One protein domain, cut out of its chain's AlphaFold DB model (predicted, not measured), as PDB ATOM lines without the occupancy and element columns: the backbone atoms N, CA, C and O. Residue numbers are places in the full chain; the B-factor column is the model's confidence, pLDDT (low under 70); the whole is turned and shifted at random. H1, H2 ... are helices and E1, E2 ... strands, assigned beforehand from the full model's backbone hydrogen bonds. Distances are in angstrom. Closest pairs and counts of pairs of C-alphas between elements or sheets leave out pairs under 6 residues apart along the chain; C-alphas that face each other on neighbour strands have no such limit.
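AT A GLANCE: This is residues 4 to 199 of the 201 residues of an uncharacterized protein of Betaproteobacteria bacterium (UniProt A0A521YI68). Eight antiparallel strands form a closed barrel, with the short helix H4 capping one end and the long unnamed loop of residues 49 to 70 at the other end. H1 runs along the outside of the barrel wall beside E2, H2 packs slantwise near E3, and little H3 packs on H1, while H5 lies far out beyond the wall. The printed part has 196 residues with five named helices and eight named strands, in the order E1 H1 E2 E3 H2 H3 E4 H4 E5 H5 E6 E7 E8; the class is mixed, helices and strands. It is compact, with a radius of gyration of the C-alphas of 16.6 A and spans of 46 by 40 by 26 A.

HOW THE PARTS SIT: Round the ring run E1 (residues 4 to 10), E3 (71 to 79), E2 (40 to 48), E8 (191 to 198), E5 (134 to 138), E7 (174 to 178), E6 (161 to 168), E4 (111 to 120) and back to E1. E1 and E3 are antiparallel at 161 degrees, with N 6 and O 76 at 2.9 A. E4, on the other side of E1, has N 114 and O 7 at 2.9 A. E2 and E3 form a hairpin, with N 46 and O 73 at 2.8 A. E8 is staggered: residues 191 to 194 pair with E5, N 193 and O 135 at 2.9 A, and residues 195 to 198 with E2, N 196 and O 47 at 2.9 A. E6 and E7 form a hairpin, with N 162 and O 175 at 2.9 A; E6 bends by 65 degrees at residue 165. H1 (residues 18 to 35) is on the barrel, outside it, at a height over the sheet of 9.7 A, and runs along the strands, at 7 degrees to E2 on the local plane; their closest C-alphas are His 29 and Ser 43, 6.4 A. H2 (82 to 93) is on it too, outside, slantwise at 46 degrees to E3 on the local plane; the closest C-alphas of H2 and E3 are Leu 84 and Phe 78, 7.6 A. H3 (97 to 100) touches residues 24 to 28 of H1, the closest C-alphas being Phe 28 and Ser 99, 6.0 A. H4 (123 to 131) is on the barrel, outside it; its closest C-alphas to E7 are Gly 129 and Asp 177, 5.1 A. H5 (145 to 152) is only just on it, with 5 pairs of C-alphas within 10 A. Every O i to N i+4 pair is within hydrogen-bond range in H1 and H5, against 7 of 8 in H2 and 3 of 5 in H4; H3 is too short for such a pair.

IN THESE COORDINATES: E1 begins at C-alpha 4 (-1.676, 19.059, 138.651), and E8 ends at C-alpha 198 (16.746, 14.245, 129.327). H1 is 26.0 A long, E3 26.7 A and E4 27.2 A.

THE WHOLE: The C-alphas of Thr 15 and Asp 147, the two farthest apart, are 48.1 A apart. The printed part has no cut. The links E2 to E3 and E7 to E8 are long. The mean pLDDT of the printed part is 85.6; residues 55 to 69, 94 to 101 and 104 to 111 are under 70.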
ATOM      1  N   LEU A   4      -1.421  19.932 139.781       96.50
ATOM      2  CA  LEU A   4      -1.676  19.059 138.651       96.50
ATOM      3  C   LEU A   4      -0.376  18.618 138.004       96.50
ATOM      4  O   LEU A   4       0.601  19.362 137.982       96.50
ATOM      5  N   LYS A   5      -0.404  17.413 137.451       96.56
ATOM      6  CA  LYS A   5       0.650  16.844 136.627       96.56
ATOM      7  C   LYS A   5       0.019  16.310 135.357       96.56
ATOM      8  O   LYS A   5      -0.788  15.379 135.403       96.56
ATOM      9  N   PHE A   6       0.355  16.931 134.239       94.81
ATOM     10  CA  PHE A   6       0.050  16.410 132.918       94.81
ATOM     11  C   PHE A   6       1.231  15.557 132.467       94.81
ATOM     12  O   PHE A   6       2.364  16.037 132.442       94.81
ATOM     13  N   VAL A   7       0.964  14.283 132.189       94.06
ATOM     14  CA  VAL A   7       1.961  13.319 131.726       94.06
ATOM     15  C   VAL A   7       1.616  12.934 130.302       94.06
ATOM     16  O   VAL A   7       0.490  12.512 130.040       94.06
ATOM     17  N   LEU A   8       2.584  13.082 129.409       90.25
ATOM     18  CA  LEU A   8       2.477  12.768 127.994       90.25
ATOM     19  C   LEU A   8       3.535  11.721 127.646       90.25
ATOM     20  O   LEU A   8       4.694  11.872 128.018       90.25
ATOM     21  N   TRP A   9       3.151  10.670 126.929       88.06
ATOM     22  CA  TRP A   9       4.089   9.704 126.363       88.06
ATOM     23  C   TRP A   9       4.190   9.934 124.867       88.06
ATOM     24  O   TRP A   9       3.190   9.809 124.159       88.06
ATOM     25  N   THR A  10       5.397  10.245 124.405       85.56
ATOM     26  CA  THR A  10       5.686  10.655 123.032       85.56
ATOM     27  C   THR A  10       6.794   9.801 122.430       85.56
ATOM     28  O   THR A  10       7.604   9.181 123.128       85.56
ATOM     29  N   TRP A  11       6.836   9.739 121.102       82.31
ATOM     30  CA  TRP A  11       7.938   9.128 120.366       82.31
ATOM     31  C   TRP A  11       8.160   9.844 119.027       82.31
ATOM     32  O   TRP A  11       7.220  10.439 118.487       82.31
ATOM     33  N   PRO A  12       9.389   9.794 118.477       81.31
ATOM     34  CA  PRO A  12       9.699  10.455 117.213       81.31
ATOM     35  C   PRO A  12       8.845   9.930 116.052       81.31
ATOM     36  O   PRO A  12       8.531   8.735 115.978       81.31
ATOM     37  N   SER A  13       8.513  10.814 115.110       77.94
ATOM     38  CA  SER A  13       7.962  10.427 113.810       77.94
ATOM     39  C   SER A  13       8.951   9.561 113.016       77.94
ATOM     40  O   SER A  13      10.152   9.546 113.280       77.94
ATOM     41  N   ALA A  14       8.458   8.854 111.993       77.00
ATOM     42  CA  ALA A  14       9.300   8.000 111.146       77.00
ATOM     43  C   ALA A  14      10.398   8.767 110.378       77.00
ATOM     44  O   ALA A  14      11.370   8.166 109.930       77.00
ATOM     45  N   THR A  15      10.242  10.082 110.216       80.25
ATOM     46  CA  THR A  15      11.164  10.953 109.474       80.25
ATOM     47  C   THR A  15      12.135  11.722 110.370       80.25
ATOM     48  O   THR A  15      13.025  12.391 109.852       80.25
ATOM     49  N   ALA A  16      11.981  11.643 111.696       83.00
ATOM     50  CA  ALA A  16      12.819  12.350 112.655       83.00
ATOM     51  C   ALA A  16      13.872  11.424 113.270       83.00
ATOM     52  O   ALA A  16      13.591  10.272 113.612       83.00
ATOM     53  N   THR A  17      15.085  11.939 113.484       86.56
ATOM     54  CA  THR A  17      16.046  11.242 114.342       86.56
ATOM     55  C   THR A  17      15.659  11.418 115.813       86.56
ATOM     56  O   THR A  17      14.998  12.386 116.194       86.56
ATOM     57  N   VAL A  18      16.098  10.495 116.678       84.94
ATOM     58  CA  VAL A  18      15.894  10.626 118.133       84.94
ATOM     59  C   VAL A  18      16.526  11.916 118.665       84.94
ATOM     60  O   VAL A  18      15.953  12.545 119.548       84.94
ATOM     61  N   ALA A  19      17.678  12.318 118.120       88.50
ATOM     62  CA  ALA A  19      18.368  13.535 118.529       88.50
ATOM     63  C   ALA A  19      17.570  14.791 118.148       88.50
ATOM     64  O   ALA A  19      17.298  15.603 119.024       88.50
ATOM     65  N   ASP A  20      17.108  14.901 116.898       87.94
ATOM     66  CA  ASP A  20      16.317  16.058 116.447       87.94
ATOM     67  C   ASP A  20      15.008  16.193 117.232       87.94
ATOM     68  O   ASP A  20      14.585  17.296 117.583       87.94
ATOM     69  N   PHE A  21      14.374  15.054 117.536       87.12
ATOM     70  CA  PHE A  21      13.199  15.014 118.394       87.12
ATOM     71  C   PHE A  21      13.524  15.543 119.794       87.12
ATOM     72  O   PHE A  21      12.864  16.469 120.264       87.12
ATOM     73  N   GLN A  22      14.558  15.000 120.447       90.50
ATOM     74  CA  GLN A  22      14.970  15.431 121.786       90.50
ATOM     75  C   GLN A  22      15.310  16.918 121.831       90.50
ATOM     76  O   GLN A  22      14.793  17.615 122.698       90.50
ATOM     77  N   ASP A  23      16.121  17.409 120.898       89.75
ATOM     78  CA  ASP A  23      16.541  18.810 120.862       89.75
ATOM     79  C   ASP A  23      15.325  19.737 120.700       89.75
ATOM     80  O   ASP A  23      15.199  20.736 121.413       89.75
ATOM     81  N   SER A  24      14.361  19.360 119.852       88.06
ATOM     82  CA  SER A  24      13.108  20.106 119.699       88.06
ATOM     83  C   SER A  24      12.254  20.113 120.971       88.06
ATOM     84  O   SER A  24      11.648  21.138 121.291       88.06
ATOM     85  N   ARG A  25      12.171  18.991 121.701       89.06
ATOM     86  CA  ARG A  25      11.402  18.917 122.958       89.06
ATOM     87  C   ARG A  25      12.099  19.662 124.096       89.06
ATOM     88  O   ARG A  25      11.438  20.366 124.854       89.06
ATOM     89  N   ILE A  26      13.426  19.564 124.195       90.94
ATOM     90  CA  ILE A  26      14.233  20.324 125.160       90.94
ATOM     91  C   ILE A  26      14.005  21.823 124.967       90.94
ATOM     92  O   ILE A  26      13.770  22.535 125.943       90.94
ATOM     93  N   GLU A  27      14.033  22.294 123.719       88.56
ATOM     94  CA  GLU A  27      13.778  23.699 123.418       88.56
ATOM     95  C   GLU A  27      12.366  24.117 123.842       88.56
ATOM     96  O   GLU A  27      12.208  25.141 124.502       88.56
ATOM     97  N   PHE A  28      11.346  23.294 123.574       87.62
ATOM     98  CA  PHE A  28       9.980  23.561 124.034       87.62
ATOM     99  C   PHE A  28       9.898  23.712 125.566       87.62
ATOM    100  O   PHE A  28       9.361  24.706 126.064       87.62
ATOM    101  N   HIS A  29      10.494  22.784 126.323       90.00
ATOM    102  CA  HIS A  29      10.571  22.863 127.786       90.00
ATOM    103  C   HIS A  29      11.314  24.125 128.268       90.00
ATOM    104  O   HIS A  29      10.900  24.763 129.240       90.00
ATOM    105  N   ARG A  30      12.386  24.528 127.574       89.69
ATOM    106  CA  ARG A  30      13.153  25.743 127.887       89.69
ATOM    107  C   ARG A  30      12.327  27.012 127.676       89.69
ATOM    108  O   ARG A  30      12.356  27.907 128.526       89.69
ATOM    109  N   VAL A  31      11.592  27.100 126.566       86.69
ATOM    110  CA  VAL A  31      10.712  28.241 126.281       86.69
ATOM    111  C   VAL A  31       9.602  28.317 127.337       86.69
ATOM    112  O   VAL A  31       9.414  29.379 127.925       86.69
ATOM    113  N   MET A  32       8.968  27.187 127.680       85.50
ATOM    114  CA  MET A  32       7.937  27.114 128.730       85.50
ATOM    115  C   MET A  32       8.438  27.646 130.081       85.50
ATOM    116  O   MET A  32       7.773  28.463 130.719       85.50
ATOM    117  N   ALA A  33       9.640  27.236 130.495       88.00
ATOM    118  CA  ALA A  33      10.256  27.709 131.733       88.00
ATOM    119  C   ALA A  33      10.596  29.212 131.710       88.00
ATOM    120  O   ALA A  33      10.574  29.871 132.751       88.00
ATOM    121  N   THR A  34      10.909  29.769 130.537       87.75
ATOM    122  CA  THR A  34      11.328  31.175 130.388       87.75
ATOM    123  C   THR A  34      10.143  32.140 130.377       87.75
ATOM    124  O   THR A  34      10.225  33.236 130.925       87.75
ATOM    125  N   GLU A  35       9.039  31.731 129.764       82.81
ATOM    126  CA  GLU A  35       7.867  32.574 129.505       82.81
ATOM    127  C   GLU A  35       6.959  32.763 130.724       82.81
ATOM    128  O   GLU A  35       6.106  33.646 130.709       82.81
ATOM    129  N   LYS A  36       7.168  31.973 131.790       80.25
ATOM    130  CA  LYS A  36       6.521  32.129 133.105       80.25
ATOM    131  C   LYS A  36       4.998  32.272 133.017       80.25
ATOM    132  O   LYS A  36       4.426  33.213 133.560       80.25
ATOM    133  N   VAL A  37       4.344  31.335 132.333       86.75
ATOM    134  CA  VAL A  37       2.876  31.314 132.266       86.75
ATOM    135  C   VAL A  37       2.296  31.143 133.670       86.75
ATOM    136  O   VAL A  37       2.761  30.297 134.437       86.75
ATOM    137  N   ASP A  38       1.278  31.933 134.008       88.69
ATOM    138  CA  ASP A  38       0.665  31.898 135.333       88.69
ATOM    139  C   ASP A  38       0.184  30.489 135.698       88.69
ATOM    140  O   ASP A  38      -0.540  29.820 134.961       88.69
ATOM    141  N   GLY A  39       0.615  30.031 136.872       90.69
ATOM    142  CA  GLY A  39       0.298  28.705 137.381       90.69
ATOM    143  C   GLY A  39       1.117  27.561 136.776       90.69
ATOM    144  O   GLY A  39       0.962  26.437 137.242       90.69
ATOM    145  N   PHE A  40       2.018  27.795 135.820       92.75
ATOM    146  CA  PHE A  40       3.040  26.812 135.453       92.75
ATOM    147  C   PHE A  40       4.088  26.702 136.571       92.75
ATOM    148  O   PHE A  40       4.610  27.712 137.043       92.75
ATOM    149  N   LEU A  41       4.373  25.478 137.023       93.62
ATOM    150  CA  LEU A  41       5.315  25.223 138.118       93.62
ATOM    151  C   LEU A  41       6.667  24.740 137.605       93.62
ATOM    152  O   LEU A  41       7.692  25.293 137.990       93.62
ATOM    153  N   ASP A  42       6.668  23.691 136.783       94.25
ATOM    154  CA  ASP A  42       7.880  23.094 136.225       94.25
ATOM    155  C   ASP A  42       7.523  22.120 135.091       94.25
ATOM    156  O   ASP A  42       6.357  21.760 134.893       94.25
ATOM    157  N   SER A  43       8.527  21.652 134.357       94.38
ATOM    158  CA  SER A  43       8.375  20.606 133.354       94.38
ATOM    159  C   SER A  43       9.658  19.802 133.173       94.38
ATOM    160  O   SER A  43      10.763  20.294 133.401       94.38
ATOM    161  N   ALA A  44       9.526  18.553 132.738       95.00
ATOM    162  CA  ALA A  44      10.677  17.701 132.480       95.00
ATOM    163  C   ALA A  44      10.378  16.647 131.422       95.00
ATOM    164  O   ALA A  44       9.241  16.211 131.276       95.00
ATOM    165  N   MET A  45      11.427  16.207 130.736       94.44
ATOM    166  CA  MET A  45      11.380  15.120 129.768       94.44
ATOM    167  C   MET A  45      12.252  13.966 130.256       94.44
ATOM    168  O   MET A  45      13.367  14.170 130.745       94.44
ATOM    169  N   PHE A  46      11.764  12.744 130.089       94.19
ATOM    170  CA  PHE A  46      12.430  11.522 130.506       94.19
ATOM    171  C   PHE A  46      12.462  10.521 129.365       94.19
ATOM    172  O   PHE A  46      11.486  10.359 128.643       94.19
ATOM    173  N   LYS A  47      13.567   9.789 129.240       92.25
ATOM    174  CA  LYS A  47      13.563   8.500 128.552       92.25
ATOM    175  C   LYS A  47      13.098   7.439 129.543       92.25
ATOM    176  O   LYS A  47      13.655   7.367 130.643       92.25
ATOM    177  N   VAL A  48      12.124   6.625 129.148       90.19
ATOM    178  CA  VAL A  48      11.610   5.522 129.973       90.19
ATOM    179  C   VAL A  48      12.109   4.174 129.466       90.19
ATOM    180  O   VAL A  48      12.343   3.999 128.268       90.19
ATOM    181  N   ASP A  49      12.303   3.226 130.379       84.00
ATOM    182  CA  ASP A  49      12.642   1.839 130.047       84.00
ATOM    183  C   ASP A  49      11.422   1.035 129.578       84.00
ATOM    184  O   ASP A  49      11.540   0.182 128.700       84.00
ATOM    185  N   THR A  50      10.250   1.340 130.134       81.62
ATOM    186  CA  THR A  50       8.973   0.721 129.803       81.62
ATOM    187  C   THR A  50       7.810   1.675 130.057       81.62
ATOM    188  O   THR A  50       7.868   2.557 130.908       81.62
ATOM    189  N   ALA A  51       6.724   1.478 129.318       80.31
ATOM    190  CA  ALA A  51       5.414   2.043 129.610       80.31
ATOM    191  C   ALA A  51       4.381   1.153 128.904       80.31
ATOM    192  O   ALA A  51       4.043   1.426 127.753       80.31
ATOM    193  N   PRO A  52       3.906   0.058 129.534       75.62
ATOM    194  CA  PRO A  52       3.060  -0.937 128.864       75.62
ATOM    195  C   PRO A  52       1.752  -0.369 128.293       75.62
ATOM    196  O   PRO A  52       1.193  -0.909 127.344       75.62
ATOM    197  N   TRP A  53       1.268   0.736 128.863       80.56
ATOM    198  CA  TRP A  53       0.105   1.476 128.373       80.56
ATOM    199  C   TRP A  53       0.427   2.397 127.187       80.56
ATOM    200  O   TRP A  53      -0.474   2.722 126.411       80.56
ATOM    201  N   ALA A  54       1.682   2.826 127.025       72.88
ATOM    202  CA  ALA A  54       2.094   3.670 125.911       72.88
ATOM    203  C   ALA A  54       2.056   2.844 124.617       72.88
ATOM    204  O   ALA A  54       2.839   1.916 124.423       72.88
ATOM    205  N   GLY A  55       1.099   3.166 123.743       59.12
ATOM    206  CA  GLY A  55       0.845   2.423 122.507       59.12
ATOM    207  C   GLY A  55      -0.136   1.257 122.632       59.12
ATOM    208  O   GLY A  55      -0.358   0.569 121.644       59.12
ATOM    209  N   ALA A  56      -0.783   1.049 123.786       57.25
ATOM    210  CA  ALA A  56      -1.837   0.033 123.918       57.25
ATOM    211  C   ALA A  56      -3.091   0.333 123.063       57.25
ATOM    212  O   ALA A  56      -3.876  -0.566 122.787       57.25
ATOM    213  N   PHE A  57      -3.260   1.569 122.577       49.09
ATOM    214  CA  PHE A  57      -4.270   1.906 121.558       49.09
ATOM    215  C   PHE A  57      -3.904   1.463 120.142       49.09
ATOM    216  O   PHE A  57      -4.720   1.546 119.229       49.09
ATOM    217  N   LEU A  58      -2.673   1.009 119.952       50.16
ATOM    218  CA  LEU A  58      -2.094   0.703 118.664       50.16
ATOM    219  C   LEU A  58      -1.711  -0.776 118.659       50.16
ATOM    220  O   LEU A  58      -0.533  -1.115 118.631       50.16
ATOM    221  N   PHE A  59      -2.696  -1.679 118.703       47.72
ATOM    222  CA  PHE A  59      -2.435  -3.128 118.648       47.72
ATOM    223  C   PHE A  59      -1.543  -3.521 117.451       47.72
ATOM    224  O   PHE A  59      -0.738  -4.439 117.567       47.72
ATOM    225  N   GLU A  60      -1.594  -2.759 116.353       48.69
ATOM    226  CA  GLU A  60      -0.740  -2.942 115.168       48.69
ATOM    227  C   GLU A  60       0.414  -1.923 115.056       48.69
ATOM    228  O   GLU A  60       1.333  -2.138 114.275       48.69
ATOM    229  N   ASN A  61       0.423  -0.849 115.863       49.78
ATOM    230  CA  ASN A  61       1.397   0.254 115.766       49.78
ATOM    231  C   ASN A  61       2.056   0.647 117.107       49.78
ATOM    232  O   ASN A  61       2.557   1.767 117.251       49.78
ATOM    233  N   SER A  62       2.041  -0.226 118.117       55.44
ATOM    234  CA  SER A  62       2.706   0.048 119.392       55.44
ATOM    235  C   SER A  62       4.196   0.309 119.133       55.44
ATOM    236  O   SER A  62       4.837  -0.464 118.416       55.44
ATOM    237  N   PRO A  63       4.797   1.373 119.697       53.84
ATOM    238  CA  PRO A  63       6.220   1.632 119.511       53.84
ATOM    239  C   PRO A  63       7.069   0.433 119.966       53.84
ATOM    240  O   PRO A  63       8.073   0.102 119.334       53.84
ATOM    241  N   TRP A  64       6.593  -0.306 120.971       52.84
ATOM    242  CA  TRP A  64       7.230  -1.520 121.474       52.84
ATOM    243  C   TRP A  64       7.113  -2.726 120.524       52.84
ATOM    244  O   TRP A  64       8.006  -3.572 120.532       52.84
ATOM    245  N   SER A  65       6.072  -2.803 119.682       51.25
ATOM    246  CA  SER A  65       5.924  -3.851 118.655       51.25
ATOM    247  C   SER A  65       6.573  -3.479 117.316       51.25
ATOM    248  O   SER A  65       7.031  -4.363 116.597       51.25
ATOM    249  N   MET A  66       6.700  -2.186 117.003       53.00
ATOM    250  CA  MET A  66       7.289  -1.670 115.756       53.00
ATOM    251  C   MET A  66       8.782  -1.305 115.859       53.00
ATOM    252  O   MET A  66       9.272  -0.458 115.116       53.00
ATOM    253  N   ALA A  67       9.521  -1.912 116.791       52.38
ATOM    254  CA  ALA A  67      10.952  -1.662 117.017       52.38
ATOM    255  C   ALA A  67      11.340  -0.204 117.380       52.38
ATOM    256  O   ALA A  67      12.532   0.113 117.449       52.38
ATOM    257  N   HIS A  68      10.380   0.666 117.716       53.22
ATOM    258  CA  HIS A  68      10.651   1.963 118.338       53.22
ATOM    259  C   HIS A  68      10.952   1.751 119.826       53.22
ATOM    260  O   HIS A  68      10.098   1.862 120.697       53.22
ATOM    261  N   LYS A  69      12.215   1.452 120.135       59.19
ATOM    262  CA  LYS A  69      12.668   1.149 121.506       59.19
ATOM    263  C   LYS A  69      12.791   2.369 122.428       59.19
ATOM    264  O   LYS A  69      13.359   2.252 123.508       59.19
ATOM    265  N   THR A  70      12.382   3.557 121.981       70.94
ATOM    266  CA  THR A  70      12.553   4.794 122.753       70.94
ATOM    267  C   THR A  70      11.235   5.544 122.818       70.94
ATOM    268  O   THR A  70      10.845   6.208 121.860       70.94
ATOM    269  N   VAL A  71      10.578   5.421 123.967       83.56
ATOM    270  CA  VAL A  71       9.446   6.250 124.375       83.56
ATOM    271  C   VAL A  71       9.973   7.314 125.328       83.56
ATOM    272  O   VAL A  71      10.839   7.048 126.171       83.56
ATOM    273  N   PHE A  72       9.461   8.524 125.169       89.00
ATOM    274  CA  PHE A  72       9.705   9.627 126.074       89.00
ATOM    275  C   PHE A  72       8.467   9.891 126.911       89.00
ATOM    276  O   PHE A  72       7.343   9.710 126.455       89.00
ATOM    277  N   GLU A  73       8.691  10.296 128.150       92.00
ATOM    278  CA  GLU A  73       7.658  10.737 129.071       92.00
ATOM    279  C   GLU A  73       7.921  12.210 129.388       92.00
ATOM    280  O   GLU A  73       9.005  12.573 129.840       92.00
ATOM    281  N   GLU A  74       6.947  13.065 129.113       93.00
ATOM    282  CA  GLU A  74       7.016  14.506 129.321       93.00
ATOM    283  C   GLU A  74       6.035  14.905 130.415       93.00
ATOM    284  O   GLU A  74       4.876  14.483 130.430       93.00
ATOM    285  N   TRP A  75       6.519  15.690 131.366       95.06
ATOM    286  CA  TRP A  75       5.779  16.136 132.531       95.06
ATOM    287  C   TRP A  75       5.609  17.637 132.489       95.06
ATOM    288  O   TRP A  75       6.566  18.366 132.229       95.06
ATOM    289  N   TYR A  76       4.417  18.080 132.861       94.31
ATOM    290  CA  TYR A  76       4.103  19.484 133.062       94.31
ATOM    291  C   TYR A  76       3.350  19.621 134.382       94.31
ATOM    292  O   TYR A  76       2.305  18.993 134.581       94.31
ATOM    293  N   LEU A  77       3.915  20.395 135.305       95.88
ATOM    294  CA  LEU A  77       3.355  20.637 136.626       95.88
ATOM    295  C   LEU A  77       2.654  21.990 136.651       95.88
ATOM    296  O   LEU A  77       3.211  22.997 136.216       95.88
ATOM    297  N   PHE A  78       1.451  22.016 137.221       95.19
ATOM    298  CA  PHE A  78       0.637  23.222 137.298       95.19
ATOM    299  C   PHE A  78       0.039  23.431 138.682       95.19
ATOM    300  O   PHE A  78      -0.241  22.489 139.428       95.19
ATOM    301  N   HIS A  79      -0.225  24.689 138.994       93.38
ATOM    302  CA  HIS A  79      -1.007  25.112 140.133       93.38
ATOM    303  C   HIS A  79      -2.468  25.335 139.714       93.38
ATOM    304  O   HIS A  79      -2.843  26.401 139.228       93.38
ATOM    305  N   GLY A  80      -3.310  24.332 139.960       90.44
ATOM    306  CA  GLY A  80      -4.734  24.351 139.631       90.44
ATOM    307  C   GLY A  80      -5.027  24.171 138.138       90.44
ATOM    308  O   GLY A  80      -4.167  24.342 137.282       90.44
ATOM    309  N   SER A  81      -6.270  23.807 137.822       90.06
ATOM    310  CA  SER A  81      -6.695  23.541 136.439       90.06
ATOM    311  C   SER A  81      -6.809  24.793 135.580       90.06
ATOM    312  O   SER A  81      -6.653  24.691 134.373       90.06
ATOM    313  N   ALA A  82      -7.023  25.968 136.179       89.19
ATOM    314  CA  ALA A  82      -7.115  27.233 135.444       89.19
ATOM    315  C   ALA A  82      -5.821  27.580 134.681       89.19
ATOM    316  O   ALA A  82      -5.872  28.249 133.655       89.19
ATOM    317  N   ALA A  83      -4.667  27.086 135.144       90.69
ATOM    318  CA  ALA A  83      -3.394  27.264 134.452       90.69
ATOM    319  C   ALA A  83      -3.349  26.541 133.093       90.69
ATOM    320  O   ALA A  83      -2.586  26.940 132.218       90.69
ATOM    321  N   LEU A  84      -4.156  25.489 132.899       88.81
ATOM    322  CA  LEU A  84      -4.165  24.716 131.655       88.81
ATOM    323  C   LEU A  84      -4.653  25.556 130.473       88.81
ATOM    324  O   LEU A  84      -4.042  25.491 129.409       88.81
ATOM    325  N   ASP A  85      -5.694  26.372 130.667       87.88
ATOM    326  CA  ASP A  85      -6.231  27.233 129.608       87.88
ATOM    327  C   ASP A  85      -5.207  28.301 129.206       87.88
ATOM    328  O   ASP A  85      -4.877  28.431 128.028       87.88
ATOM    329  N   ALA A  86      -4.610  28.983 130.191       86.88
ATOM    330  CA  ALA A  86      -3.582  29.999 129.956       86.88
ATOM    331  C   ALA A  86      -2.352  29.430 129.224       86.88
ATOM    332  O   ALA A  86      -1.818  30.047 128.299       86.88
ATOM    333  N   VAL A  87      -1.909  28.230 129.612       85.12
ATOM    334  CA  VAL A  87      -0.800  27.530 128.950       85.12
ATOM    335  C   VAL A  87      -1.174  27.141 127.528       85.12
ATOM    336  O   VAL A  87      -0.399  27.403 126.610       85.12
ATOM    337  N   ASN A  88      -2.360  26.570 127.320       84.81
ATOM    338  CA  ASN A  88      -2.818  26.161 125.998       84.81
ATOM    339  C   ASN A  88      -2.914  27.356 125.033       84.81
ATOM    340  O   ASN A  88      -2.411  27.289 123.912       84.81
ATOM    341  N   GLU A  89      -3.482  28.479 125.474       84.88
ATOM    342  CA  GLU A  89      -3.541  29.710 124.680       84.88
ATOM    343  C   GLU A  89      -2.143  30.235 124.333       84.88
ATOM    344  O   GLU A  89      -1.864  30.569 123.176       84.88
ATOM    345  N   ARG A  90      -1.225  30.260 125.309       81.19
ATOM    346  CA  ARG A  90       0.143  30.749 125.093       81.19
ATOM    347  C   ARG A  90       0.918  29.871 124.110       81.19
ATOM    348  O   ARG A  90       1.623  30.407 123.251       81.19
ATOM    349  N   VAL A  91       0.760  28.551 124.204       78.38
ATOM    350  CA  VAL A  91       1.364  27.580 123.281       78.38
ATOM    351  C   VAL A  91       0.868  27.791 121.842       78.38
ATOM    352  O   VAL A  91       1.643  27.649 120.899       78.38
ATOM    353  N   GLN A  92      -0.387  28.203 121.646       76.12
ATOM    354  CA  GLN A  92      -0.958  28.435 120.311       76.12
ATOM    355  C   GLN A  92      -0.604  29.807 119.708       76.12
ATOM    356  O   GLN A  92      -0.477  29.935 118.488       76.12
ATOM    357  N   ALA A  93      -0.448  30.837 120.544       70.62
ATOM    358  CA  ALA A  93      -0.289  32.229 120.110       70.62
ATOM    359  C   ALA A  93       1.164  32.755 120.133       70.62
ATOM    360  O   ALA A  93       1.398  33.915 119.796       70.62
ATOM    361  N   GLY A  94       2.137  31.943 120.562       66.38
ATOM    362  CA  GLY A  94       3.493  32.393 120.896       66.38
ATOM    363  C   GLY A  94       4.646  31.717 120.129       66.38
ATOM    364  O   GLY A  94       4.414  31.031 119.130       66.38
ATOM    365  N   PRO A  95       5.899  31.858 120.618       63.75
ATOM    366  CA  PRO A  95       7.107  31.264 120.010       63.75
ATOM    367  C   PRO A  95       7.092  29.722 119.976       63.75
ATOM    368  O   PRO A  95       7.927  29.085 119.345       63.75
ATOM    369  N   TYR A  96       6.115  29.118 120.646       67.25
ATOM    370  CA  TYR A  96       5.907  27.685 120.782       67.25
ATOM    371  C   TYR A  96       5.366  27.006 119.532       67.25
ATOM    372  O   TYR A  96       5.596  25.811 119.363       67.25
ATOM    373  N   LYS A  97       4.651  27.742 118.672       67.62
ATOM    374  CA  LYS A  97       3.807  27.173 117.612       67.62
ATOM    375  C   LYS A  97       4.566  26.231 116.674       67.62
ATOM    376  O   LYS A  97       4.047  25.181 116.311       67.62
ATOM    377  N   GLU A  98       5.802  26.580 116.322       68.19
ATOM    378  CA  GLU A  98       6.638  25.745 115.453       68.19
ATOM    379  C   GLU A  98       7.234  24.533 116.177       68.19
ATOM    380  O   GLU A  98       7.433  23.495 115.555       68.19
ATOM    381  N   SER A  99       7.499  24.639 117.482       68.19
ATOM    382  CA  SER A  99       8.139  23.585 118.290       68.19
ATOM    383  C   SER A  99       7.152  22.588 118.911       68.19
ATOM    384  O   SER A  99       7.492  21.419 119.080       68.19
ATOM    385  N   HIS A 100       5.920  23.021 119.206       67.06
ATOM    386  CA  HIS A 100       4.922  22.254 119.955       67.06
ATOM    387  C   HIS A 100       4.554  20.939 119.260       67.06
ATOM    388  O   HIS A 100       4.420  19.922 119.932       67.06
ATOM    389  N   GLY A 101       4.451  20.961 117.926       64.88
ATOM    390  CA  GLY A 101       4.098  19.813 117.083       64.88
ATOM    391  C   GLY A 101       5.271  19.165 116.338       64.88
ATOM    392  O   GLY A 101       5.080  18.174 115.635       64.88
ATOM    393  N   LYS A 102       6.479  19.737 116.418       74.00
ATOM    394  CA  LYS A 102       7.591  19.341 115.544       74.00
ATOM    395  C   LYS A 102       8.047  17.921 115.862       74.00
ATOM    396  O   LYS A 102       8.281  17.588 117.020       74.00
ATOM    397  N   PHE A 103       8.201  17.104 114.821       70.50
ATOM    398  CA  PHE A 103       8.692  15.721 114.904       70.50
ATOM    399  C   PHE A 103       7.830  14.752 115.729       70.50
ATOM    400  O   PHE A 103       8.219  13.594 115.896       70.50
ATOM    401  N   LEU A 104       6.661  15.186 116.209       67.81
ATOM    402  CA  LEU A 104       5.694  14.305 116.852       67.81
ATOM    403  C   LEU A 104       5.025  13.421 115.803       67.81
ATOM    404  O   LEU A 104       4.705  13.858 114.695       67.81
ATOM    405  N   ARG A 105       4.801  12.156 116.157       65.19
ATOM    406  CA  ARG A 105       4.131  11.186 115.288       65.19
ATOM    407  C   ARG A 105       2.609  11.376 115.314       65.19
ATOM    408  O   ARG A 105       1.869  10.566 115.864       65.19
ATOM    409  N   GLN A 106       2.140  12.484 114.747       62.44
ATOM    410  CA  GLN A 106       0.727  12.884 114.781       62.44
ATOM    411  C   GLN A 106      -0.195  11.961 113.959       62.44
ATOM    412  O   GLN A 106      -1.381  11.849 114.255       62.44
ATOM    413  N   ASP A 107       0.349  11.266 112.961       53.00
ATOM    414  CA  ASP A 107      -0.357  10.422 111.989       53.00
ATOM    415  C   ASP A 107      -0.935   9.119 112.565       53.00
ATOM    416  O   ASP A 107      -1.874   8.566 111.999       53.00
ATOM    417  N   LEU A 108      -0.420   8.642 113.702       53.97
ATOM    418  CA  LEU A 108      -0.894   7.418 114.367       53.97
ATOM    419  C   LEU A 108      -1.516   7.685 115.742       53.97
ATOM    420  O   LEU A 108      -1.570   6.783 116.573       53.97
ATOM    421  N   GLY A 109      -1.941   8.923 116.016       54.09
ATOM    422  CA  GLY A 109      -2.367   9.314 117.363       54.09
ATOM    423  C   GLY A 109      -1.233   9.140 118.377       54.09
ATOM    424  O   GLY A 109      -1.449   8.565 119.439       54.09
ATOM    425  N   GLY A 110      -0.012   9.558 118.006       52.19
ATOM    426  CA  GLY A 110       1.264   9.215 118.651       52.19
ATOM    427  C   GLY A 110       1.523   9.804 120.036       52.19
ATOM    428  O   GLY A 110       2.671  10.067 120.388       52.19
ATOM    429  N   GLU A 111       0.460  10.012 120.802       67.25
ATOM    430  CA  GLU A 111       0.483  10.552 122.145       67.25
ATOM    431  C   GLU A 111      -0.522   9.786 123.008       67.25
ATOM    432  O   GLU A 111      -1.718   9.729 122.727       67.25
ATOM    433  N   CYS A 112      -0.032   9.185 124.088       78.38
ATOM    434  CA  CYS A 112      -0.872   8.789 125.214       78.38
ATOM    435  C   CYS A 112      -0.710   9.866 126.282       78.38
ATOM    436  O   CYS A 112       0.398  10.369 126.458       78.38
ATOM    437  N   ALA A 113      -1.763  10.207 127.021       87.31
ATOM    438  CA  ALA A 113      -1.653  11.211 128.070       87.31
ATOM    439  C   ALA A 113      -2.443  10.849 129.331       87.31
ATOM    440  O   ALA A 113      -3.265   9.932 129.370       87.31
ATOM    441  N   GLY A 114      -2.211  11.605 130.395       91.94
ATOM    442  CA  GLY A 114      -3.050  11.589 131.580       91.94
ATOM    443  C   GLY A 114      -2.875  12.863 132.388       91.94
ATOM    444  O   GLY A 114      -1.763  13.364 132.546       91.94
ATOM    445  N   LEU A 115      -3.981  13.379 132.919       94.81
ATOM    446  CA  LEU A 115      -3.962  14.495 133.857       94.81
ATOM    447  C   LEU A 115      -4.188  13.957 135.264       94.81
ATOM    448  O   LEU A 115      -5.160  13.241 135.497       94.81
ATOM    449  N   TYR A 116      -3.320  14.321 136.199       96.75
ATOM    450  CA  TYR A 116      -3.336  13.853 137.583       96.75
ATOM    451  C   TYR A 116      -3.367  15.039 138.545       96.75
ATOM    452  O   TYR A 116      -2.770  16.068 138.250       96.75
ATOM    453  N   TYR A 117      -4.002  14.895 139.711       95.75
ATOM    454  CA  TYR A 117      -3.794  15.801 140.851       95.75
ATOM    455  C   TYR A 117      -3.072  15.101 141.993       95.75
ATOM    456  O   TYR A 117      -3.267  13.908 142.247       95.75
ATOM    457  N   ALA A 118      -2.292  15.877 142.740       96.31
ATOM    458  CA  ALA A 118      -1.707  15.430 143.992       96.31
ATOM    459  C   ALA A 118      -2.807  15.255 145.056       96.31
ATOM    460  O   ALA A 118      -3.537  16.192 145.388       96.31
ATOM    461  N   ARG A 119      -2.943  14.040 145.598       95.12
ATOM    462  CA  ARG A 119      -3.806  13.728 146.754       95.12
ATOM    463  C   ARG A 119      -3.072  13.746 148.079       95.12
ATOM    464  O   ARG A 119      -3.716  13.919 149.112       95.12
ATOM    465  N   ARG A 120      -1.755  13.570 148.034       93.69
ATOM    466  CA  ARG A 120      -0.814  13.777 149.136       93.69
ATOM    467  C   ARG A 120       0.463  14.392 148.573       93.69
ATOM    468  O   ARG A 120       0.701  14.285 147.371       93.69
ATOM    469  N   GLY A 121       1.266  14.984 149.452       92.31
ATOM    470  CA  GLY A 121       2.444  15.766 149.081       92.31
ATOM    471  C   GLY A 121       2.094  17.225 148.791       92.31
ATOM    472  O   GLY A 121       0.963  17.551 148.426       92.31
ATOM    473  N   ASP A 122       3.063  18.105 149.012       93.12
ATOM    474  CA  ASP A 122       2.971  19.531 148.713       93.12
ATOM    475  C   ASP A 122       3.689  19.868 147.392       93.12
ATOM    476  O   ASP A 122       4.122  18.984 146.647       93.12
ATOM    477  N   VAL A 123       3.810  21.163 147.082       94.25
ATOM    478  CA  VAL A 123       4.477  21.638 145.856       94.25
ATOM    479  C   VAL A 123       5.938  21.197 145.820       94.25
ATOM    480  O   VAL A 123       6.440  20.840 144.757       94.25
ATOM    481  N   ARG A 124       6.613  21.162 146.974       94.50
ATOM    482  CA  ARG A 124       8.007  20.729 147.056       94.50
ATOM    483  C   ARG A 124       8.128  19.245 146.723       94.50
ATOM    484  O   ARG A 124       8.983  18.906 145.916       94.50
ATOM    485  N   ALA A 125       7.259  18.400 147.280       94.88
ATOM    486  CA  ALA A 125       7.222  16.968 146.982       94.88
ATOM    487  C   ALA A 125       6.914  16.687 145.499       94.88
ATOM    488  O   ALA A 125       7.498  15.787 144.894       94.88
ATOM    489  N   ALA A 126       6.012  17.472 144.900       94.81
ATOM    490  CA  ALA A 126       5.684  17.365 143.481       94.81
ATOM    491  C   ALA A 126       6.879  17.714 142.580       94.81
ATOM    492  O   ALA A 126       7.196  16.953 141.668       94.81
ATOM    493  N   ILE A 127       7.564  18.829 142.859       94.81
ATOM    494  CA  ILE A 127       8.738  19.265 142.091       94.81
ATOM    495  C   ILE A 127       9.913  18.304 142.306       94.81
ATOM    496  O   ILE A 127      10.560  17.914 141.340       94.81
ATOM    497  N   SER A 128      10.165  17.833 143.535       94.69
ATOM    498  CA  SER A 128      11.253  16.876 143.791       94.69
ATOM    499  C   SER A 128      11.074  15.551 143.046       94.69
ATOM    500  O   SER A 128      12.063  14.895 142.730       94.69
ATOM    501  N   GLY A 129       9.832  15.175 142.715       94.31
ATOM    502  CA  GLY A 129       9.532  14.005 141.885       94.31
ATOM    503  C   GLY A 129      10.156  14.055 140.483       94.31
ATOM    504  O   GLY A 129      10.368  13.007 139.876       94.31
ATOM    505  N   ILE A 130      10.500  15.242 139.968       94.00
ATOM    506  CA  ILE A 130      11.206  15.393 138.684       94.00
ATOM    507  C   ILE A 130      12.625  14.811 138.748       94.00
ATOM    508  O   ILE A 130      13.128  14.313 137.741       94.00
ATOM    509  N   GLU A 131      13.272  14.847 139.913       93.38
ATOM    510  CA  GLU A 131      14.642  14.344 140.074       93.38
ATOM    511  C   GLU A 131      14.697  12.852 140.432       93.38
ATOM    512  O   GLU A 131      15.777  12.261 140.440       93.38
ATOM    513  N   THR A 132      13.556  12.221 140.723       93.50
ATOM    514  CA  THR A 132      13.522  10.788 141.028       93.50
ATOM    515  C   THR A 132      13.622   9.958 139.750       93.50
ATOM    516  O   THR A 132      13.099  10.312 138.694       93.50
ATOM    517  N   GLN A 133      14.300   8.817 139.848       94.62
ATOM    518  CA  GLN A 133      14.566   7.930 138.710       94.62
ATOM    519  C   GLN A 133      13.513   6.835 138.535       94.62
ATOM    520  O   GLN A 133      13.621   6.026 137.618       94.62
ATOM    521  N   CYS A 134      12.520   6.763 139.418       96.25
ATOM    522  CA  CYS A 134      11.529   5.700 139.411       96.25
ATOM    523  C   CYS A 134      10.130   6.269 139.652       96.25
ATOM    524  O   CYS A 134       9.926   7.146 140.493       96.25
ATOM    525  N   THR A 135       9.155   5.742 138.917       96.88
ATOM    526  CA  THR A 135       7.732   5.931 139.204       96.88
ATOM    527  C   THR A 135       7.063   4.575 139.338       96.88
ATOM    528  O   THR A 135       7.265   3.679 138.517       96.88
ATOM    529  N   LEU A 136       6.260   4.430 140.388       97.19
ATOM    530  CA  LEU A 136       5.391   3.279 140.585       97.19
ATOM    531  C   LEU A 136       3.983   3.650 140.147       97.19
ATOM    532  O   LEU A 136       3.390   4.563 140.719       97.19
ATOM    533  N   TRP A 137       3.455   2.936 139.158       96.50
ATOM    534  CA  TRP A 137       2.115   3.130 138.613       96.50
ATOM    535  C   TRP A 137       1.205   1.971 139.007       96.50
ATOM    536  O   TRP A 137       1.589   0.814 138.864       96.50
ATOM    537  N   PHE A 138      -0.005   2.248 139.484       96.75
ATOM    538  CA  PHE A 138      -0.908   1.207 139.985       96.75
ATOM    539  C   PHE A 138      -2.377   1.638 139.934       96.75
ATOM    540  O   PHE A 138      -2.705   2.810 139.742       96.75
ATOM    541  N   ASN A 139      -3.276   0.670 140.105       96.00
ATOM    542  CA  ASN A 139      -4.714   0.904 140.212       96.00
ATOM    543  C   ASN A 139      -5.188   0.670 141.649       96.00
ATOM    544  O   ASN A 139      -4.538  -0.020 142.435       96.00
ATOM    545  N   LYS A 140      -6.335   1.246 142.010       95.31
ATOM    546  CA  LYS A 140      -6.953   0.988 143.310       95.31
ATOM    547  C   LYS A 140      -7.444  -0.458 143.391       95.31
ATOM    548  O   LYS A 140      -8.289  -0.866 142.603       95.31
ATOM    549  N   VAL A 141      -6.980  -1.175 144.412       96.00
ATOM    550  CA  VAL A 141      -7.450  -2.535 144.750       96.00
ATOM    551  C   VAL A 141      -8.263  -2.580 146.047       96.00
ATOM    552  O   VAL A 141      -9.003  -3.527 146.287       96.00
ATOM    553  N   TYR A 142      -8.176  -1.535 146.875       95.56
ATOM    554  CA  TYR A 142      -8.913  -1.445 148.137       95.56
ATOM    555  C   TYR A 142     -10.330  -0.872 147.943       95.56
ATOM    556  O   TYR A 142     -10.563  -0.126 146.983       95.56
ATOM    557  N   PRO A 143     -11.284  -1.145 148.857       95.12
ATOM    558  CA  PRO A 143     -12.663  -0.661 148.743       95.12
ATOM    559  C   PRO A 143     -12.774   0.866 148.737       95.12
ATOM    560  O   PRO A 143     -13.467   1.432 147.888       95.12
ATOM    561  N   THR A 144     -12.032   1.552 149.610       96.25
ATOM    562  CA  THR A 144     -12.054   3.016 149.720       96.25
ATOM    563  C   THR A 144     -10.714   3.643 149.337       96.25
ATOM    564  O   THR A 144      -9.662   3.001 149.358       96.25
ATOM    565  N   TYR A 145     -10.739   4.926 148.965       95.81
ATOM    566  CA  TYR A 145      -9.505   5.689 148.762       95.81
ATOM    567  C   TYR A 145      -8.744   5.911 150.068       95.81
ATOM    568  O   TYR A 145      -7.523   5.992 150.046       95.81
ATOM    569  N   GLU A 146      -9.448   6.014 151.195       95.94
ATOM    570  CA  GLU A 146      -8.812   6.203 152.493       95.94
ATOM    571  C   GLU A 146      -7.970   4.986 152.879       95.94
ATOM    572  O   GLU A 146      -6.819   5.154 153.281       95.94
ATOM    573  N   ASP A 147      -8.499   3.778 152.670       96.50
ATOM    574  CA  ASP A 147      -7.760   2.539 152.913       96.50
ATOM    575  C   ASP A 147      -6.522   2.464 152.025       96.50
ATOM    576  O   ASP A 147      -5.423   2.270 152.538       96.50
ATOM    577  N   LEU A 148      -6.663   2.736 150.720       96.94
ATOM    578  CA  LEU A 148      -5.518   2.813 149.809       96.94
ATOM    579  C   LEU A 148      -4.463   3.799 150.319       96.94
ATOM    580  O   LEU A 148      -3.282   3.471 150.388       96.94
ATOM    581  N   PHE A 149      -4.882   5.007 150.699       96.06
ATOM    582  CA  PHE A 149      -3.972   6.041 151.182       96.06
ATOM    583  C   PHE A 149      -3.286   5.657 152.488       96.06
ATOM    584  O   PHE A 149      -2.137   6.043 152.682       96.06
ATOM    585  N   ARG A 150      -3.960   4.918 153.372       96.06
ATOM    586  CA  ARG A 150      -3.377   4.396 154.612       96.06
ATOM    587  C   ARG A 150      -2.290   3.363 154.311       96.06
ATOM    588  O   ARG A 150      -1.228   3.432 154.917       96.06
ATOM    589  N   GLN A 151      -2.534   2.475 153.348       96.75
ATOM    590  CA  GLN A 151      -1.605   1.399 152.986       96.75
ATOM    591  C   GLN A 151      -0.345   1.906 152.273       96.75
ATOM    592  O   GLN A 151       0.753   1.441 152.556       96.75
ATOM    593  N   VAL A 152      -0.470   2.898 151.382       96.75
ATOM    594  CA  VAL A 152       0.696   3.433 150.648       96.75
ATOM    595  C   VAL A 152       1.450   4.530 151.403       96.75
ATOM    596  O   VAL A 152       2.570   4.863 151.025       96.75
ATOM    597  N   ALA A 153       0.874   5.118 152.458       95.50
ATOM    598  CA  ALA A 153       1.484   6.245 153.172       95.50
ATOM    599  C   ALA A 153       2.913   5.979 153.690       95.50
ATOM    600  O   ALA A 153       3.746   6.866 153.507       95.50
ATOM    601  N   PRO A 154       3.245   4.810 154.280       95.25
ATOM    602  CA  PRO A 154       4.599   4.553 154.777       95.25
ATOM    603  C   PRO A 154       5.661   4.588 153.673       95.25
ATOM    604  O   PRO A 154       6.715   5.189 153.848       95.25
ATOM    605  N   ALA A 155       5.359   3.995 152.515       94.06
ATOM    606  CA  ALA A 155       6.277   3.900 151.381       94.06
ATOM    607  C   ALA A 155       6.368   5.193 150.553       94.06
ATOM    608  O   ALA A 155       7.299   5.373 149.777       94.06
ATOM    609  N   THR A 156       5.391   6.091 150.693       94.38
ATOM    610  CA  THR A 156       5.279   7.316 149.881       94.38
ATOM    611  C   THR A 156       5.517   8.588 150.690       94.38
ATOM    612  O   THR A 156       5.238   9.695 150.225       94.38
ATOM    613  N   ALA A 157       6.050   8.451 151.907       91.88
ATOM    614  CA  ALA A 157       6.396   9.577 152.758       91.88
ATOM    615  C   ALA A 157       7.374  10.523 152.036       91.88
ATOM    616  O   ALA A 157       8.399  10.100 151.508       91.88
ATOM    617  N   GLY A 158       7.033  11.812 151.979       91.81
ATOM    618  CA  GLY A 158       7.834  12.828 151.284       91.81
ATOM    619  C   GLY A 158       7.637  12.894 149.764       91.81
ATOM    620  O   GLY A 158       8.182  13.796 149.138       91.81
ATOM    621  N   SER A 159       6.833  12.004 149.178       96.38
ATOM    622  CA  SER A 159       6.513  12.001 147.745       96.38
ATOM    623  C   SER A 159       5.087  12.492 147.488       96.38
ATOM    624  O   SER A 159       4.205  12.396 148.348       96.38
ATOM    625  N   ALA A 160       4.837  13.014 146.288       96.88
ATOM    626  CA  ALA A 160       3.480  13.325 145.855       96.88
ATOM    627  C   ALA A 160       2.762  12.046 145.397       96.88
ATOM    628  O   ALA A 160       3.240  11.340 144.510       96.88
ATOM    629  N   LEU A 161       1.602  11.751 145.996       97.44
ATOM    630  CA  LEU A 161       0.723  10.678 145.528       97.44
ATOM    631  C   LEU A 161      -0.251  11.257 144.510       97.44
ATOM    632  O   LEU A 161      -1.148  12.030 144.868       97.44
ATOM    633  N   TRP A 162      -0.101  10.851 143.260       97.69
ATOM    634  CA  TRP A 162      -0.886  11.348 142.146       97.69
ATOM    635  C   TRP A 162      -2.081  10.441 141.888       97.69
ATOM    636  O   TRP A 162      -1.934   9.224 141.796       97.69
ATOM    637  N   ARG A 163      -3.268  11.034 141.736       96.75
ATOM    638  CA  ARG A 163      -4.474  10.336 141.283       96.75
ATOM    639  C   ARG A 163      -4.980  10.977 140.009       96.75
ATOM    640  O   ARG A 163      -5.054  12.201 139.909       96.75
ATOM    641  N   ARG A 164      -5.358  10.142 139.053       95.38
ATOM    642  CA  ARG A 164      -5.882  10.575 137.768       95.38
ATOM    643  C   ARG A 164      -7.141  11.429 137.938       95.38
ATOM    644  O   ARG A 164      -8.040  11.108 138.718       95.38
ATOM    645  N   LEU A 165      -7.172  12.528 137.197       93.81
ATOM    646  CA  LEU A 165      -8.290  13.452 137.041       93.81
ATOM    647  C   LEU A 165      -9.020  13.201 135.726       93.81
ATOM    648  O   LEU A 165     -10.233  13.035 135.739       93.81
ATOM    649  N   LEU A 166      -8.276  13.147 134.616       89.81
ATOM    650  CA  LEU A 166      -8.812  12.881 133.282       89.81
ATOM    651  C   LEU A 166      -8.103  11.688 132.651       89.81
ATOM    652  O   LEU A 166      -6.882  11.538 132.752       89.81
ATOM    653  N   VAL A 167      -8.899  10.844 132.000       83.12
ATOM    654  CA  VAL A 167      -8.435   9.666 131.270       83.12
ATOM    655  C   VAL A 167      -8.180  10.077 129.827       83.12
ATOM    656  O   VAL A 167      -9.120  10.331 129.084       83.12
ATOM    657  N   LEU A 168      -6.907  10.135 129.446       81.88
ATOM    658  CA  LEU A 168      -6.457  10.393 128.074       81.88
ATOM    659  C   LEU A 168      -5.597   9.217 127.571       81.88
ATOM    660  O   LEU A 168      -4.667   9.377 126.783       81.88
ATOM    661  N   GLY A 169      -5.888   8.024 128.102       79.31
ATOM    662  CA  GLY A 169      -5.145   6.802 127.841       79.31
ATOM    663  C   GLY A 169      -5.419   5.666 128.827       79.31
ATOM    664  O   GLY A 169      -6.068   5.893 129.851       79.31
ATOM    665  N   PRO A 170      -4.900   4.448 128.570       83.56
ATOM    666  CA  PRO A 170      -5.045   3.290 129.451       83.56
ATOM    667  C   PRO A 170      -4.028   3.318 130.603       83.56
ATOM    668  O   PRO A 170      -3.679   2.284 131.166       83.56
ATOM    669  N   THR A 171      -3.521   4.502 130.942       88.62
ATOM    670  CA  THR A 171      -2.563   4.709 132.027       88.62
ATOM    671  C   THR A 171      -3.150   4.233 133.362       88.62
ATOM    672  O   THR A 171      -4.371   4.167 133.511       88.62
ATOM    673  N   PRO A 172      -2.344   3.882 134.369       93.00
ATOM    674  CA  PRO A 172      -2.894   3.542 135.682       93.00
ATOM    675  C   PRO A 172      -3.545   4.743 136.396       93.00
ATOM    676  O   PRO A 172      -3.237   5.910 136.120       93.00
ATOM    677  N   GLU A 173      -4.483   4.458 137.306       96.06
ATOM    678  CA  GLU A 173      -5.215   5.477 138.077       96.06
ATOM    679  C   GLU A 173      -4.293   6.278 139.006       96.06
ATOM    680  O   GLU A 173      -4.527   7.469 139.225       96.06
ATOM    681  N   PHE A 174      -3.243   5.647 139.528       97.62
ATOM    682  CA  PHE A 174      -2.314   6.247 140.472       97.62
ATOM    683  C   PHE A 174      -0.878   6.140 140.006       97.62
ATOM    684  O   PHE A 174      -0.494   5.178 139.337       97.62
ATOM    685  N   HIS A 175      -0.077   7.101 140.456       97.44
ATOM    686  CA  HIS A 175       1.360   6.921 140.493       97.44
ATOM    687  C   HIS A 175       2.023   7.690 141.632       97.44
ATOM    688  O   HIS A 175       1.442   8.608 142.218       97.44
ATOM    689  N   VAL A 176       3.256   7.303 141.941       97.81
ATOM    690  CA  VAL A 176       4.125   7.989 142.898       97.81
ATOM    691  C   VAL A 176       5.571   7.939 142.412       97.81
ATOM    692  O   VAL A 176       6.037   6.914 141.914       97.81
ATOM    693  N   ASP A 177       6.264   9.063 142.553       97.19
ATOM    694  CA  ASP A 177       7.641   9.262 142.113       97.19
ATOM    695  C   ASP A 177       8.575   9.030 143.312       97.19
ATOM    696  O   ASP A 177       8.550   9.815 144.255       97.19
ATOM    697  N   VAL A 178       9.344   7.939 143.314       96.81
ATOM    698  CA  VAL A 178      10.019   7.400 144.518       96.81
ATOM    699  C   VAL A 178      11.426   6.877 144.219       96.81
ATOM    700  O   VAL A 178      11.829   6.768 143.061       96.81
ATOM    701  N   ASP A 179      12.179   6.527 145.265       95.25
ATOM    702  CA  ASP A 179      13.449   5.808 145.123       95.25
ATOM    703  C   ASP A 179      13.229   4.401 144.521       95.25
ATOM    704  O   ASP A 179      12.240   3.744 144.874       95.25
ATOM    705  N   PRO A 180      14.129   3.890 143.655       94.75
ATOM    706  CA  PRO A 180      13.985   2.568 143.043       94.75
ATOM    707  C   PRO A 180      13.863   1.398 144.033       94.75
ATOM    708  O   PRO A 180      13.264   0.381 143.690       94.75
ATOM    709  N   SER A 181      14.380   1.525 145.256       95.12
ATOM    710  CA  SER A 181      14.249   0.507 146.310       95.12
ATOM    711  C   SER A 181      12.878   0.495 146.997       95.12
ATOM    712  O   SER A 181      12.542  -0.468 147.684       95.12
ATOM    713  N   THR A 182      12.058   1.530 146.788       96.50
ATOM    714  CA  THR A 182      10.731   1.651 147.401       96.50
ATOM    715  C   THR A 182       9.806   0.545 146.904       96.50
ATOM    716  O   THR A 182       9.679   0.324 145.695       96.50
ATOM    717  N   THR A 183       9.113  -0.114 147.829       96.19
ATOM    718  CA  THR A 183       8.092  -1.127 147.550       96.19
ATOM    719  C   THR A 183       6.722  -0.658 148.038       96.19
ATOM    720  O   THR A 183       6.607   0.061 149.028       96.19
ATOM    721  N   LEU A 184       5.672  -1.042 147.314       96.62
ATOM    722  CA  LEU A 184       4.278  -0.879 147.735       96.62
ATOM    723  C   LEU A 184       3.722  -2.247 148.165       96.62
ATOM    724  O   LEU A 184       4.325  -3.260 147.802       96.62
ATOM    725  N   PRO A 185       2.591  -2.292 148.898       96.50
ATOM    726  CA  PRO A 185       1.877  -3.539 149.176       96.50
ATOM    727  C   PRO A 185       1.734  -4.424 147.932       96.50
ATOM    728  O   PRO A 185       1.405  -3.926 146.850       96.50
ATOM    729  N   GLU A 186       1.980  -5.726 148.084       93.25
ATOM    730  CA  GLU A 186       2.057  -6.673 146.963       93.25
ATOM    731  C   GLU A 186       0.753  -6.726 146.162       93.25
ATOM    732  O   GLU A 186       0.783  -6.810 144.933       93.25
ATOM    733  N   GLU A 187      -0.392  -6.577 146.836       95.62
ATOM    734  CA  GLU A 187      -1.714  -6.608 146.199       95.62
ATOM    735  C   GLU A 187      -1.903  -5.519 145.127       95.62
ATOM    736  O   GLU A 187      -2.725  -5.678 144.226       95.62
ATOM    737  N   LEU A 188      -1.156  -4.410 145.202       95.88
ATOM    738  CA  LEU A 188      -1.249  -3.309 144.237       95.88
ATOM    739  C   LEU A 188      -0.583  -3.619 142.896       95.88
ATOM    740  O   LEU A 188      -0.865  -2.911 141.930       95.88
ATOM    741  N   THR A 189       0.291  -4.634 142.845       94.69
ATOM    742  CA  THR A 189       1.028  -5.076 141.644       94.69
ATOM    743  C   THR A 189       1.543  -3.914 140.767       94.69
ATOM    744  O   THR A 189       1.223  -3.836 139.579       94.69
ATOM    745  N   PRO A 190       2.316  -2.960 141.328       95.56
ATOM    746  CA  PRO A 190       2.665  -1.736 140.618       95.56
ATOM    747  C   PRO A 190       3.579  -2.000 139.416       95.56
ATOM    748  O   PRO A 190       4.561  -2.738 139.506       95.56
ATOM    749  N   TYR A 191       3.328  -1.295 138.315       94.00
ATOM    750  CA  TYR A 191       4.292  -1.163 137.230       94.00
ATOM    751  C   TYR A 191       5.401  -0.210 137.660       94.00
ATOM    752  O   TYR A 191       5.164   0.975 137.913       94.00
ATOM    753  N   ARG A 192       6.624  -0.730 137.726       94.62
ATOM    754  CA  ARG A 192       7.822   0.074 137.942       94.62
ATOM    755  C   ARG A 192       8.327   0.596 136.603       94.62
ATOM    756  O   ARG A 192       8.614  -0.197 135.713       94.62
ATOM    757  N   VAL A 193       8.440   1.913 136.495       94.06
ATOM    758  CA  VAL A 193       9.006   2.598 135.331       94.06
ATOM    759  C   VAL A 193      10.266   3.325 135.769       94.06
ATOM    760  O   VAL A 193      10.204   4.203 136.637       94.06
ATOM    761  N   MET A 194      11.400   2.961 135.175       94.38
ATOM    762  CA  MET A 194      12.666   3.656 135.369       94.38
ATOM    763  C   MET A 194      12.790   4.794 134.363       94.38
ATOM    764  O   MET A 194      12.494   4.659 133.175       94.38
ATOM    765  N   ARG A 195      13.252   5.941 134.851       93.31
ATOM    766  CA  ARG A 195      13.291   7.201 134.116       93.31
ATOM    767  C   ARG A 195      14.699   7.763 134.128       93.31
ATOM    768  O   ARG A 195      15.330   7.888 135.173       93.31
ATOM    769  N   THR A 196      15.178   8.154 132.954       93.88
ATOM    770  CA  THR A 196      16.401   8.950 132.807       93.88
ATOM    771  C   THR A 196      16.022  10.339 132.333       93.88
ATOM    772  O   THR A 196      15.482  10.481 131.235       93.88
ATOM    773  N   ARG A 197      16.305  11.368 133.138       94.06
ATOM    774  CA  ARG A 197      16.020  12.754 132.753       94.06
ATOM    775  C   ARG A 197      16.830  13.133 131.516       94.06
ATOM    776  O   ARG A 197      18.052  13.000 131.500       94.06
ATOM    777  N   VAL A 198      16.137  13.628 130.501       93.00
ATOM    778  CA  VAL A 198      16.746  14.245 129.327       93.00
ATOM    779  C   VAL A 198      17.110  15.675 129.713       93.00
ATOM    780  O   VAL A 198      16.264  16.434 130.184       93.00
ATOM    781  N   ARG A 199      18.387  16.027 129.573       85.50
ATOM    782  CA  ARG A 199      18.901  17.369 129.864       85.50
ATOM    783  C   ARG A 199      19.377  18.033 128.569       85.50
ATOM    784  O   ARG A 199      19.779  17.308 127.658       85.50
TER     785      ARG A 199